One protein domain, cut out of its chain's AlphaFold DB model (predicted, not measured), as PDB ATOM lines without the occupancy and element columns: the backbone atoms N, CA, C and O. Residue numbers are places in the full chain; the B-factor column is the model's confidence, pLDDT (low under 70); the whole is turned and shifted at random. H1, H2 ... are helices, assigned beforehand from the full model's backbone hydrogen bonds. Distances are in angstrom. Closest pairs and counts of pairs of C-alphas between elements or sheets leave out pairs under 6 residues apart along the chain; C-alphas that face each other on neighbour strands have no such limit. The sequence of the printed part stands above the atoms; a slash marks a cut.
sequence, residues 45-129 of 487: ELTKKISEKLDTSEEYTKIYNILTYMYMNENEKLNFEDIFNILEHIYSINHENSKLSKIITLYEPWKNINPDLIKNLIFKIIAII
ATOM      1  N   GLU A  45     207.612 278.489 211.347       92.75
ATOM      2  CA  GLU A  45     206.465 277.584 211.493       92.75
ATOM      3  C   GLU A  45     205.185 278.350 211.818       92.75
ATOM      4  O   GLU A  45     204.125 278.037 211.276       92.75
ATOM      5  N   LEU A  46     205.285 279.390 212.647       93.31
ATOM      6  CA  LEU A  46     204.168 280.264 212.973       93.31
ATOM      7  C   LEU A  46     203.659 281.012 211.733       93.31
ATOM      8  O   LEU A  46     202.458 281.004 211.468       93.31
ATOM      9  N   THR A  47     204.565 281.561 210.916       91.12
ATOM     10  CA  THR A  47     204.226 282.178 209.619       91.12
ATOM     11  C   THR A  47     203.485 281.200 208.715       91.12
ATOM     12  O   THR A  47     202.460 281.548 208.122       91.12
ATOM     13  N   LYS A  48     203.964 279.953 208.640       91.31
ATOM     14  CA  LYS A  48     203.325 278.900 207.851       91.31
ATOM     15  C   LYS A  48     201.916 278.585 208.364       91.31
ATOM     16  O   LYS A  48     200.977 278.613 207.575       91.31
ATOM     17  N   LYS A  49     201.741 278.365 209.675       93.19
ATOM     18  CA  LYS A  49     200.426 278.073 210.279       93.19
ATOM     19  C   LYS A  49     199.431 279.223 210.102       93.19
ATOM     20  O   LYS A  49     198.250 278.976 209.863       93.19
ATOM     21  N   ILE A  50     199.888 280.470 210.221       90.56
ATOM     22  CA  ILE A  50     199.062 281.656 209.957       90.56
ATOM     23  C   ILE A  50     198.628 281.668 208.492       90.56
ATOM     24  O   ILE A  50     197.434 281.766 208.220       90.56
ATOM     25  N   SER A  51     199.570 281.484 207.567       87.56
ATOM     26  CA  SER A  51     199.279 281.471 206.131       87.56
ATOM     27  C   SER A  51     198.242 280.401 205.777       87.56
ATOM     28  O   SER A  51     197.225 280.721 205.172       87.56
ATOM     29  N   GLU A  52     198.427 279.164 206.247       89.31
ATOM     30  CA  GLU A  52     197.503 278.044 206.004       89.31
ATOM     31  C   GLU A  52     196.088 278.303 206.552       89.31
ATOM     32  O   GLU A  52     195.091 277.973 205.910       89.31
ATOM     33  N   LYS A  53     195.970 278.911 207.739       87.94
ATOM     34  CA  LYS A  53     194.666 279.192 208.367       87.94
ATOM     35  C   LYS A  53     193.962 280.423 207.788       87.94
ATOM     36  O   LYS A  53     192.748 280.577 207.990       87.94
ATOM     37  N   LEU A  54     194.691 281.315 207.119       83.62
ATOM     38  CA  LEU A  54     194.143 282.521 206.498       83.62
ATOM     39  C   LEU A  54     193.831 282.354 205.001       83.62
ATOM     40  O   LEU A  54     192.885 282.988 204.534       83.62
ATOM     41  N   ASP A  55     194.523 281.453 204.293       75.00
ATOM     42  CA  ASP A  55     194.367 281.167 202.847       75.00
ATOM     43  C   ASP A  55     192.936 280.779 202.422       75.00
ATOM     44  O   ASP A  55     192.553 280.848 201.263       75.00
ATOM     45  N   THR A  56     192.088 280.429 203.385       67.56
ATOM     46  CA  THR A  56     190.682 280.073 203.153       67.56
ATOM     47  C   THR A  56     189.738 281.267 202.970       67.56
ATOM     48  O   THR A  56     188.557 281.053 202.702       67.56
ATOM     49  N   SER A  57     190.214 282.509 203.113       69.25
ATOM     50  CA  SER A  57     189.396 283.716 202.903       69.25
ATOM     51  C   SER A  57     189.808 284.466 201.637       69.25
ATOM     52  O   SER A  57     190.978 284.816 201.481       69.25
ATOM     53  N   GLU A  58     188.841 284.747 200.756       74.50
ATOM     54  CA  GLU A  58     189.035 285.483 199.493       74.50
ATOM     55  C   GLU A  58     189.769 286.815 199.722       74.50
ATOM     56  O   GLU A  58     190.625 287.242 198.943       74.50
ATOM     57  N   GLU A  59     189.486 287.464 200.846       69.94
ATOM     58  CA  GLU A  59     190.055 288.752 201.194       69.94
ATOM     59  C   GLU A  59     191.481 288.661 201.734       69.94
ATOM     60  O   GLU A  59     192.285 289.556 201.460       69.94
ATOM     61  N   TYR A  60     191.841 287.578 202.434       73.06
ATOM     62  CA  TYR A  60     193.244 287.324 202.758       73.06
ATOM     63  C   TYR A  60     194.046 287.092 201.487       73.06
ATOM     64  O   TYR A  60     195.103 287.695 201.337       73.06
ATOM     65  N   THR A  61     193.529 286.304 200.539       76.25
ATOM     66  CA  THR A  61     194.180 286.107 199.239       76.25
ATOM     67  C   THR A  61     194.393 287.447 198.532       76.25
ATOM     68  O   THR A  61     195.471 287.697 197.998       76.25
ATOM     69  N   LYS A  62     193.416 288.364 198.583       75.31
ATOM     70  CA  LYS A  62     193.567 289.721 198.033       75.31
ATOM     71  C   LYS A  62     194.694 290.503 198.716       75.31
ATOM     72  O   LYS A  62     195.527 291.076 198.018       75.31
ATOM     73  N   ILE A  63     194.741 290.519 200.049       72.38
ATOM     74  CA  ILE A  63     195.794 291.215 200.808       72.38
ATOM     75  C   ILE A  63     197.155 290.582 200.517       72.38
ATOM     76  O   ILE A  63     198.073 291.282 200.107       72.38
ATOM     77  N   TYR A  64     197.265 289.261 200.632       75.06
ATOM     78  CA  TYR A  64     198.481 288.499 200.371       75.06
ATOM     79  C   TYR A  64     199.010 288.706 198.947       75.06
ATOM     80  O   TYR A  64     200.215 288.848 198.757       75.06
ATOM     81  N   ASN A  65     198.133 288.795 197.945       74.94
ATOM     82  CA  ASN A  65     198.533 289.087 196.569       74.94
ATOM     83  C   ASN A  65     199.085 290.507 196.416       74.94
ATOM     84  O   ASN A  65     200.073 290.696 195.710       74.94
ATOM     85  N   ILE A  66     198.489 291.500 197.088       71.12
ATOM     86  CA  ILE A  66     199.024 292.870 197.094       71.12
ATOM     87  C   ILE A  66     200.391 292.897 197.785       71.12
ATOM     88  O   ILE A  66     201.321 293.502 197.258       71.12
ATOM     89  N   LEU A  67     200.534 292.202 198.917       70.06
ATOM     90  CA  LEU A  67     201.809 292.069 199.621       70.06
ATOM     91  C   LEU A  67     202.862 291.419 198.732       70.06
ATOM     92  O   LEU A  67     203.915 291.994 198.495       70.06
ATOM     93  N   THR A  68     202.548 290.262 198.161       69.94
ATOM     94  CA  THR A  68     203.455 289.554 197.258       69.94
ATOM     95  C   THR A  68     203.862 290.455 196.095       69.94
ATOM     96  O   THR A  68     205.040 290.524 195.782       69.94
ATOM     97  N   TYR A  69     202.935 291.219 195.511       69.44
ATOM     98  CA  TYR A  69     203.250 292.181 194.454       69.44
ATOM     99  C   TYR A  69     204.184 293.313 194.915       69.44
ATOM    100  O   TYR A  69     205.099 293.684 194.184       69.44
ATOM    101  N   MET A  70     203.984 293.854 196.119       64.44
ATOM    102  CA  MET A  70     204.844 294.911 196.667       64.44
ATOM    103  C   MET A  70     206.252 294.406 197.006       64.44
ATOM    104  O   MET A  70     207.219 295.135 196.805       64.44
ATOM    105  N   TYR A  71     206.366 293.156 197.460       66.31
ATOM    106  CA  TYR A  71     207.620 292.528 197.892       66.31
ATOM    107  C   TYR A  71     208.284 291.651 196.810       66.31
ATOM    108  O   TYR A  71     209.366 291.103 197.012       66.31
ATOM    109  N   MET A  72     207.681 291.549 195.620       52.84
ATOM    110  CA  MET A  72     208.138 290.710 194.500       52.84
ATOM    111  C   MET A  72     209.537 291.064 193.970       52.84
ATOM    112  O   MET A  72     210.121 290.274 193.234       52.84
ATOM    113  N   ASN A  73     210.084 292.225 194.338       52.69
ATOM    114  CA  ASN A  73     211.402 292.667 193.892       52.69
ATOM    115  C   ASN A  73     212.567 292.185 194.777       52.69
ATOM    116  O   ASN A  73     213.711 292.357 194.362       52.69
ATOM    117  N   GLU A  74     212.319 291.582 195.947       52.34
ATOM    118  CA  GLU A  74     213.377 291.411 196.962       52.34
ATOM    119  C   GLU A  74     213.795 289.962 197.264       52.34
ATOM    120  O   GLU A  74     214.722 289.756 198.036       52.34
ATOM    121  N   ASN A  75     213.204 288.927 196.646       55.91
ATOM    122  CA  ASN A  75     213.438 287.506 197.007       55.91
ATOM    123  C   ASN A  75     213.213 287.173 198.505       55.91
ATOM    124  O   ASN A  75     213.444 286.033 198.921       55.91
ATOM    125  N   GLU A  76     212.751 288.125 199.317       61.44
ATOM    126  CA  GLU A  76     212.516 287.939 200.742       61.44
ATOM    127  C   GLU A  76     211.170 287.253 200.982       61.44
ATOM    128  O   GLU A  76     210.141 287.573 200.379       61.44
ATOM    129  N   LYS A  77     211.177 286.251 201.866       70.19
ATOM    130  CA  LYS A  77     209.950 285.586 202.299       70.19
ATOM    131  C   LYS A  77     209.262 286.466 203.336       70.19
ATOM    132  O   LYS A  77     209.811 286.655 204.416       70.19
ATOM    133  N   LEU A  78     208.048 286.909 203.021       77.06
ATOM    134  CA  LEU A  78     207.162 287.595 203.961       77.06
ATOM    135  C   LEU A  78     206.976 286.763 205.232       77.06
ATOM    136  O   LEU A  78     206.591 285.591 205.163       77.06
ATOM    137  N   ASN A  79     207.228 287.375 206.386       85.50
ATOM    138  CA  ASN A  79     206.919 286.784 207.679       85.50
ATOM    139  C   ASN A  79     205.573 287.317 208.207       85.50
ATOM    140  O   ASN A  79     204.991 288.270 207.682       85.50
ATOM    141  N   PHE A  80     205.033 286.681 209.247       89.00
ATOM    142  CA  PHE A  80     203.733 287.086 209.786       89.00
ATOM    143  C   PHE A  80     203.729 288.477 210.442       89.00
ATOM    144  O   PHE A  80     202.670 289.102 210.496       89.00
ATOM    145  N   GLU A  81     204.870 288.970 210.930       89.44
ATOM    146  CA  GLU A  81     204.980 290.313 211.507       89.44
ATOM    147  C   GLU A  81     204.848 291.393 210.429       89.44
ATOM    148  O   GLU A  81     204.208 292.415 210.684       89.44
ATOM    149  N   ASP A  82     205.358 291.139 209.218       85.75
ATOM    150  CA  ASP A  82     205.171 292.013 208.052       85.75
ATOM    151  C   ASP A  82     203.687 292.098 207.680       85.75
ATOM    152  O   ASP A  82     203.128 293.189 207.534       85.75
ATOM    153  N   ILE A  83     203.024 290.938 207.599       85.94
ATOM    154  CA  ILE A  83     201.583 290.844 207.328       85.94
ATOM    155  C   ILE A  83     200.810 291.621 208.398       85.94
ATOM    156  O   ILE A  83     199.963 292.451 208.064       85.94
ATOM    157  N   PHE A  84     201.120 291.394 209.677       90.38
ATOM    158  CA  PHE A  84     200.468 292.070 210.796       90.38
ATOM    159  C   PHE A  84     200.629 293.591 210.709       90.38
ATOM    160  O   PHE A  84     199.643 294.322 210.765       90.38
ATOM    161  N   ASN A  85     201.858 294.066 210.510       88.12
ATOM    162  CA  ASN A  85     202.180 295.487 210.405       88.12
ATOM    163  C   ASN A  85     201.409 296.168 209.265       88.12
ATOM    164  O   ASN A  85     200.919 297.289 209.407       88.12
ATOM    165  N   ILE A  86     201.256 295.488 208.131       84.56
ATOM    166  CA  ILE A  86     200.540 296.047 206.985       84.56
ATOM    167  C   ILE A  86     199.035 296.078 207.241       84.56
ATOM    168  O   ILE A  86     198.391 297.073 206.912       84.56
ATOM    169  N   LEU A  87     198.474 295.059 207.897       87.06
ATOM    170  CA  LEU A  87     197.083 295.100 208.350       87.06
ATOM    171  C   LEU A  87     196.843 296.276 209.311       87.06
ATOM    172  O   LEU A  87     195.854 296.990 209.147       87.06
ATOM    173  N   GLU A  88     197.752 296.542 210.256       88.31
ATOM    174  CA  GLU A  88     197.644 297.703 211.156       88.31
ATOM    175  C   GLU A  88     197.642 299.032 210.389       88.31
ATOM    176  O   GLU A  88     196.828 299.917 210.674       88.31
ATOM    177  N   HIS A  89     198.503 299.169 209.377       85.19
ATOM    178  CA  HIS A  89     198.519 300.352 208.520       85.19
ATOM    179  C   HIS A  89     197.230 300.485 207.706       85.19
ATOM    180  O   HIS A  89     196.597 301.538 207.751       85.19
ATOM    181  N   ILE A  90     196.786 299.430 207.013       82.38
ATOM    182  CA  ILE A  90     195.540 299.445 206.226       82.38
ATOM    183  C   ILE A  90     194.352 299.811 207.116       82.38
ATOM    184  O   ILE A  90     193.498 300.604 206.715       82.38
ATOM    185  N   TYR A  91     194.300 299.268 208.330       86.81
ATOM    186  CA  TYR A  91     193.262 299.607 209.286       86.81
ATOM    187  C   TYR A  91     193.337 301.080 209.705       86.81
ATOM    188  O   TYR A  91     192.330 301.776 209.643       86.81
ATOM    189  N   SER A  92     194.522 301.590 210.054       84.62
ATOM    190  CA  SER A  92     194.743 303.006 210.406       84.62
ATOM    191  C   SER A  92     194.308 303.973 209.302       84.62
ATOM    192  O   SER A  92     193.798 305.062 209.563       84.62
ATOM    193  N   ILE A  93     194.516 303.573 208.050       79.38
ATOM    194  CA  ILE A  93     194.164 304.356 206.868       79.38
ATOM    195  C   ILE A  93     192.647 304.414 206.673       79.38
ATOM    196  O   ILE A  93     192.113 305.480 206.367       79.38
ATOM    197  N   ASN A  94     191.968 303.275 206.826       76.12
ATOM    198  CA  ASN A  94     190.533 303.153 206.567       76.12
ATOM    199  C   ASN A  94     189.660 303.494 207.785       76.12
ATOM    200  O   ASN A  94     188.446 303.630 207.645       76.12
ATOM    201  N   HIS A  95     190.249 303.642 208.973       76.56
ATOM    202  CA  HIS A  95     189.528 304.059 210.168       76.56
ATOM    203  C   HIS A  95     189.321 305.582 210.192       76.56
ATOM    204  O   HIS A  95     190.252 306.367 209.982       76.56
ATOM    205  N   GLU A  96     188.083 306.007 210.457       59.53
ATOM    206  CA  GLU A  96     187.669 307.411 210.434       59.53
ATOM    207  C   GLU A  96     188.515 308.267 211.401       59.53
ATOM    208  O   GLU A  96     188.739 307.880 212.549       59.53
ATOM    209  N   ASN A  97     188.946 309.445 210.917       58.97
ATOM    210  CA  ASN A  97     189.741 310.505 211.577       58.97
ATOM    211  C   ASN A  97     191.264 310.532 211.370       58.97
ATOM    212  O   ASN A  97     191.891 311.505 211.801       58.97
ATOM    213  N   SER A  98     191.884 309.593 210.650       63.16
ATOM    214  CA  SER A  98     193.299 309.781 210.301       63.16
ATOM    215  C   SER A  98     193.439 310.890 209.245       63.16
ATOM    216  O   SER A  98     192.734 310.909 208.233       63.16
ATOM    217  N   LYS A  99     194.368 311.840 209.432       66.25
ATOM    218  CA  LYS A  99     194.718 312.814 208.370       66.25
ATOM    219  C   LYS A  99     195.210 312.102 207.096       66.25
ATOM    220  O   LYS A  99     195.087 312.655 206.006       66.25
ATOM    221  N   LEU A 100     195.711 310.873 207.252       63.69
ATOM    222  CA  LEU A 100     196.185 309.971 206.202       63.69
ATOM    223  C   LEU A 100     195.064 309.462 205.287       63.69
ATOM    224  O   LEU A 100     195.293 309.328 204.084       63.69
ATOM    225  N   SER A 101     193.847 309.266 205.808       64.62
ATOM    226  CA  SER A 101     192.684 308.843 205.009       64.62
ATOM    227  C   SER A 101     192.436 309.759 203.799       64.62
ATOM    228  O   SER A 101     192.095 309.284 202.719       64.62
ATOM    229  N   LYS A 102     192.712 311.067 203.932       65.56
ATOM    230  CA  LYS A 102     192.565 312.068 202.858       65.56
ATOM    231  C   LYS A 102     193.612 311.952 201.746       65.56
ATOM    232  O   LYS A 102     193.380 312.447 200.648       65.56
ATOM    233  N   ILE A 103     194.769 311.355 202.029       63.19
ATOM    234  CA  ILE A 103     195.865 311.183 201.062       63.19
ATOM    235  C   ILE A 103     195.677 309.872 200.289       63.19
ATOM    236  O   ILE A 103     195.947 309.810 199.092       63.19
ATOM    237  N   ILE A 104     195.156 308.828 200.940       58.91
ATOM    238  CA  ILE A 104     195.088 307.474 200.365       58.91
ATOM    239  C   ILE A 104     193.813 307.203 199.563       58.91
ATOM    240  O   ILE A 104     193.784 306.265 198.770       58.91
ATOM    241  N   THR A 105     192.824 308.101 199.582       56.03
ATOM    242  CA  THR A 105     191.772 308.116 198.544       56.03
ATOM    243  C   THR A 105     192.323 308.161 197.107       56.03
ATOM    244  O   THR A 105     191.566 307.935 196.164       56.03
ATOM    245  N   LEU A 106     193.622 308.442 196.938       57.00
ATOM    246  CA  LEU A 106     194.354 308.440 195.673       57.00
ATOM    247  C   LEU A 106     194.946 307.070 195.269       57.00
ATOM    248  O   LEU A 106     195.370 306.935 194.125       57.00
ATOM    249  N   TYR A 107     194.983 306.060 196.151       66.25
ATOM    250  CA  TYR A 107     195.541 304.733 195.846       66.25
ATOM    251  C   TYR A 107     194.436 303.670 195.751       66.25
ATOM    252  O   TYR A 107     193.973 303.119 196.750       66.25
ATOM    253  N   GLU A 108     194.015 303.382 194.519       67.12
ATOM    254  CA  GLU A 108     192.868 302.515 194.197       67.12
ATOM    255  C   GLU A 108     192.886 301.108 194.844       67.12
ATOM    256  O   GLU A 108     191.831 300.685 195.316       67.12
ATOM    257  N   PRO A 109     194.020 300.383 194.964       69.38
ATOM    258  CA  PRO A 109     194.033 299.038 195.558       69.38
ATOM    259  C   PRO A 109     193.508 298.929 196.998       69.38
ATOM    260  O   PRO A 109     192.979 297.883 197.372       69.38
ATOM    261  N   TRP A 110     193.644 299.992 197.798       69.94
ATOM    262  CA  TRP A 110     193.244 300.003 199.215       69.94
ATOM    263  C   TRP A 110     191.855 300.602 199.445       69.94
ATOM    264  O   TRP A 110     191.321 300.539 200.552       69.94
ATOM    265  N   LYS A 111     191.265 301.183 198.399       67.94
ATOM    266  CA  LYS A 111     189.973 301.853 198.453       67.94
ATOM    267  C   LYS A 111     188.866 300.824 198.695       67.94
ATOM    268  O   LYS A 111     188.808 299.790 198.031       67.94
ATOM    269  N   ASN A 112     187.965 301.130 199.629       71.25
ATOM    270  CA  ASN A 112     186.807 300.302 200.003       71.25
ATOM    271  C   ASN A 112     187.123 298.983 200.733       71.25
ATOM    272  O   ASN A 112     186.270 298.095 200.773       71.25
ATOM    273  N   ILE A 113     188.313 298.820 201.319       77.81
ATOM    274  CA  ILE A 113     188.541 297.694 202.235       77.81
ATOM    275  C   ILE A 113     187.780 297.957 203.538       77.81
ATOM    276  O   ILE A 113     187.962 298.997 204.165       77.81
ATOM    277  N   ASN A 114     186.939 297.007 203.952       83.56
ATOM    278  CA  ASN A 114     186.169 297.106 205.190       83.56
ATOM    279  C   ASN A 114     187.109 297.075 206.425       83.56
ATOM    280  O   ASN A 114     187.786 296.064 206.627       83.56
ATOM    281  N   PRO A 115     187.143 298.120 207.279       84.38
ATOM    282  CA  PRO A 115     187.964 298.130 208.493       84.38
ATOM    283  C   PRO A 115     187.667 296.972 209.454       84.38
ATOM    284  O   PRO A 115     188.593 296.427 210.055       84.38
ATOM    285  N   ASP A 116     186.403 296.559 209.580       87.56
ATOM    286  CA  ASP A 116     186.010 295.470 210.482       87.56
ATOM    287  C   ASP A 116     186.613 294.136 210.046       87.56
ATOM    288  O   ASP A 116     187.020 293.323 210.875       87.56
ATOM    289  N   LEU A 117     186.740 293.928 208.737       86.12
ATOM    290  CA  LEU A 117     187.403 292.752 208.191       86.12
ATOM    291  C   LEU A 117     188.889 292.729 208.569       86.12
ATOM    292  O   LEU A 117     189.390 291.697 209.008       86.12
ATOM    293  N   ILE A 118     189.589 293.860 208.436       87.19
ATOM    294  CA  ILE A 118     191.010 293.953 208.799       87.19
ATOM    295  C   ILE A 118     191.204 293.722 210.296       87.19
ATOM    296  O   ILE A 118     192.081 292.955 210.692       87.19
ATOM    297  N   LYS A 119     190.341 294.312 211.127       89.81
ATOM    298  CA  LYS A 119     190.318 294.065 212.570       89.81
ATOM    299  C   LYS A 119     190.126 292.579 212.890       89.81
ATOM    300  O   LYS A 119     190.883 292.025 213.682       89.81
ATOM    301  N   ASN A 120     189.173 291.916 212.233       89.00
ATOM    302  CA  ASN A 120     188.931 290.484 212.413       89.00
ATOM    303  C   ASN A 120     190.132 289.630 211.980       89.00
ATOM    304  O   ASN A 120     190.441 288.642 212.640       89.00
ATOM    305  N   LEU A 121     190.832 290.002 210.902       89.44
ATOM    306  CA  LEU A 121     192.058 289.319 210.474       89.44
ATOM    307  C   LEU A 121     193.182 289.472 211.502       89.44
ATOM    308  O   LEU A 121     193.824 288.481 211.841       89.44
ATOM    309  N   ILE A 122     193.384 290.678 212.038       91.44
ATOM    310  CA  ILE A 122     194.355 290.946 213.108       91.44
ATOM    311  C   ILE A 122     194.063 290.073 214.335       91.44
ATOM    312  O   ILE A 122     194.954 289.381 214.830       91.44
ATOM    313  N   PHE A 123     192.808 290.037 214.787       91.50
ATOM    314  CA  PHE A 123     192.401 289.204 215.923       91.50
ATOM    315  C   PHE A 123     192.540 287.712 215.632       91.50
ATOM    316  O   PHE A 123     193.010 286.959 216.482       91.50
ATOM    317  N   LYS A 124     192.222 287.276 214.410       92.06
ATOM    318  CA  LYS A 124     192.434 285.891 213.983       92.06
ATOM    319  C   LYS A 124     193.919 285.522 214.005       92.06
ATOM    320  O   LYS A 124     194.239 284.424 214.449       92.06
ATOM    321  N   ILE A 125     194.825 286.411 213.585       93.31
ATOM    322  CA  ILE A 125     196.275 286.183 213.690       93.31
ATOM    323  C   ILE A 125     196.683 286.018 215.157       93.31
ATOM    324  O   ILE A 125     197.320 285.020 215.481       93.31
ATOM    325  N   ILE A 126     196.269 286.927 216.046       95.19
ATOM    326  CA  ILE A 126     196.573 286.841 217.487       95.19
ATOM    327  C   ILE A 126     196.071 285.522 218.078       95.19
ATOM    328  O   ILE A 126     196.829 284.824 218.746       95.19
ATOM    329  N   ALA A 127     194.830 285.135 217.776       94.81
ATOM    330  CA  ALA A 127     194.253 283.879 218.241       94.81
ATOM    331  C   ALA A 127     195.018 282.654 217.711       94.81
ATOM    332  O   ALA A 127     195.206 281.676 218.433       94.81
ATOM    333  N   ILE A 128     195.496 282.691 216.460       95.75
ATOM    334  CA  ILE A 128     196.335 281.623 215.900       95.75
ATOM    335  C   ILE A 128     197.673 281.547 216.632       95.75
ATOM    336  O   ILE A 128     198.089 280.436 216.963       95.75
ATOM    337  N   ILE A 129     198.327 282.687 216.881       96.50
ATOM    338  CA  ILE A 129     199.581 282.752 217.644       96.50
ATOM    339  C   ILE A 129     199.358 282.126 219.015       96.50
ATOM    340  O   ILE A 129     199.996 281.125 219.330       96.50
TER     341      ILE A 129
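Overview. This is residues 45 to 129 of the 487 residues of the protein "SIR2_2 domain-containing protein" of uncultured Megasphaera sp (UniProt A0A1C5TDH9). Two long helices, H3 and H5, pack side by side running opposite ways; H1 packs at one end, on Phe 80 and residues 125 to 129, and tiny H4 at the other end of H3. H2 runs crosswise near H3, and residues 69 to 75, of which 69 to 71 belong to H2, stick out. The printed part has 85 residues, of which 58 are in five named helices, H1 to H5 in order, with no named strand; the class is all helix, and the whole is compact, with a radius of gyration of the C-alphas of 13.1 A and spans of 38 by 31 by 20 A.

Along the chain. H1, residues 45 to 54, begins at C-alpha 45 (206.465, 277.584, 211.493). H2 is 58 to 71, H3 80 to 94, 21.0 A, H4 101 to 104, H5 115 to 129, 21.3 A.

Arrangement. H3 touches H5 at a shallow tilt of 21 degrees; closest C-alphas, Tyr 91 and Pro 115, 5.6 A. H2 and H3 are close but not clearly touching; closest C-alphas, Leu 67 and Ile 83, 7.8 A. Every O i to N i+4 pair is within hydrogen-bond range in H1, H2, H3 and H5; H4 is too short for one.

Size, cuts and confidence. The printed part has no cut and no long link; pLDDT is under 70 in 28 residues, among them 96 to 111.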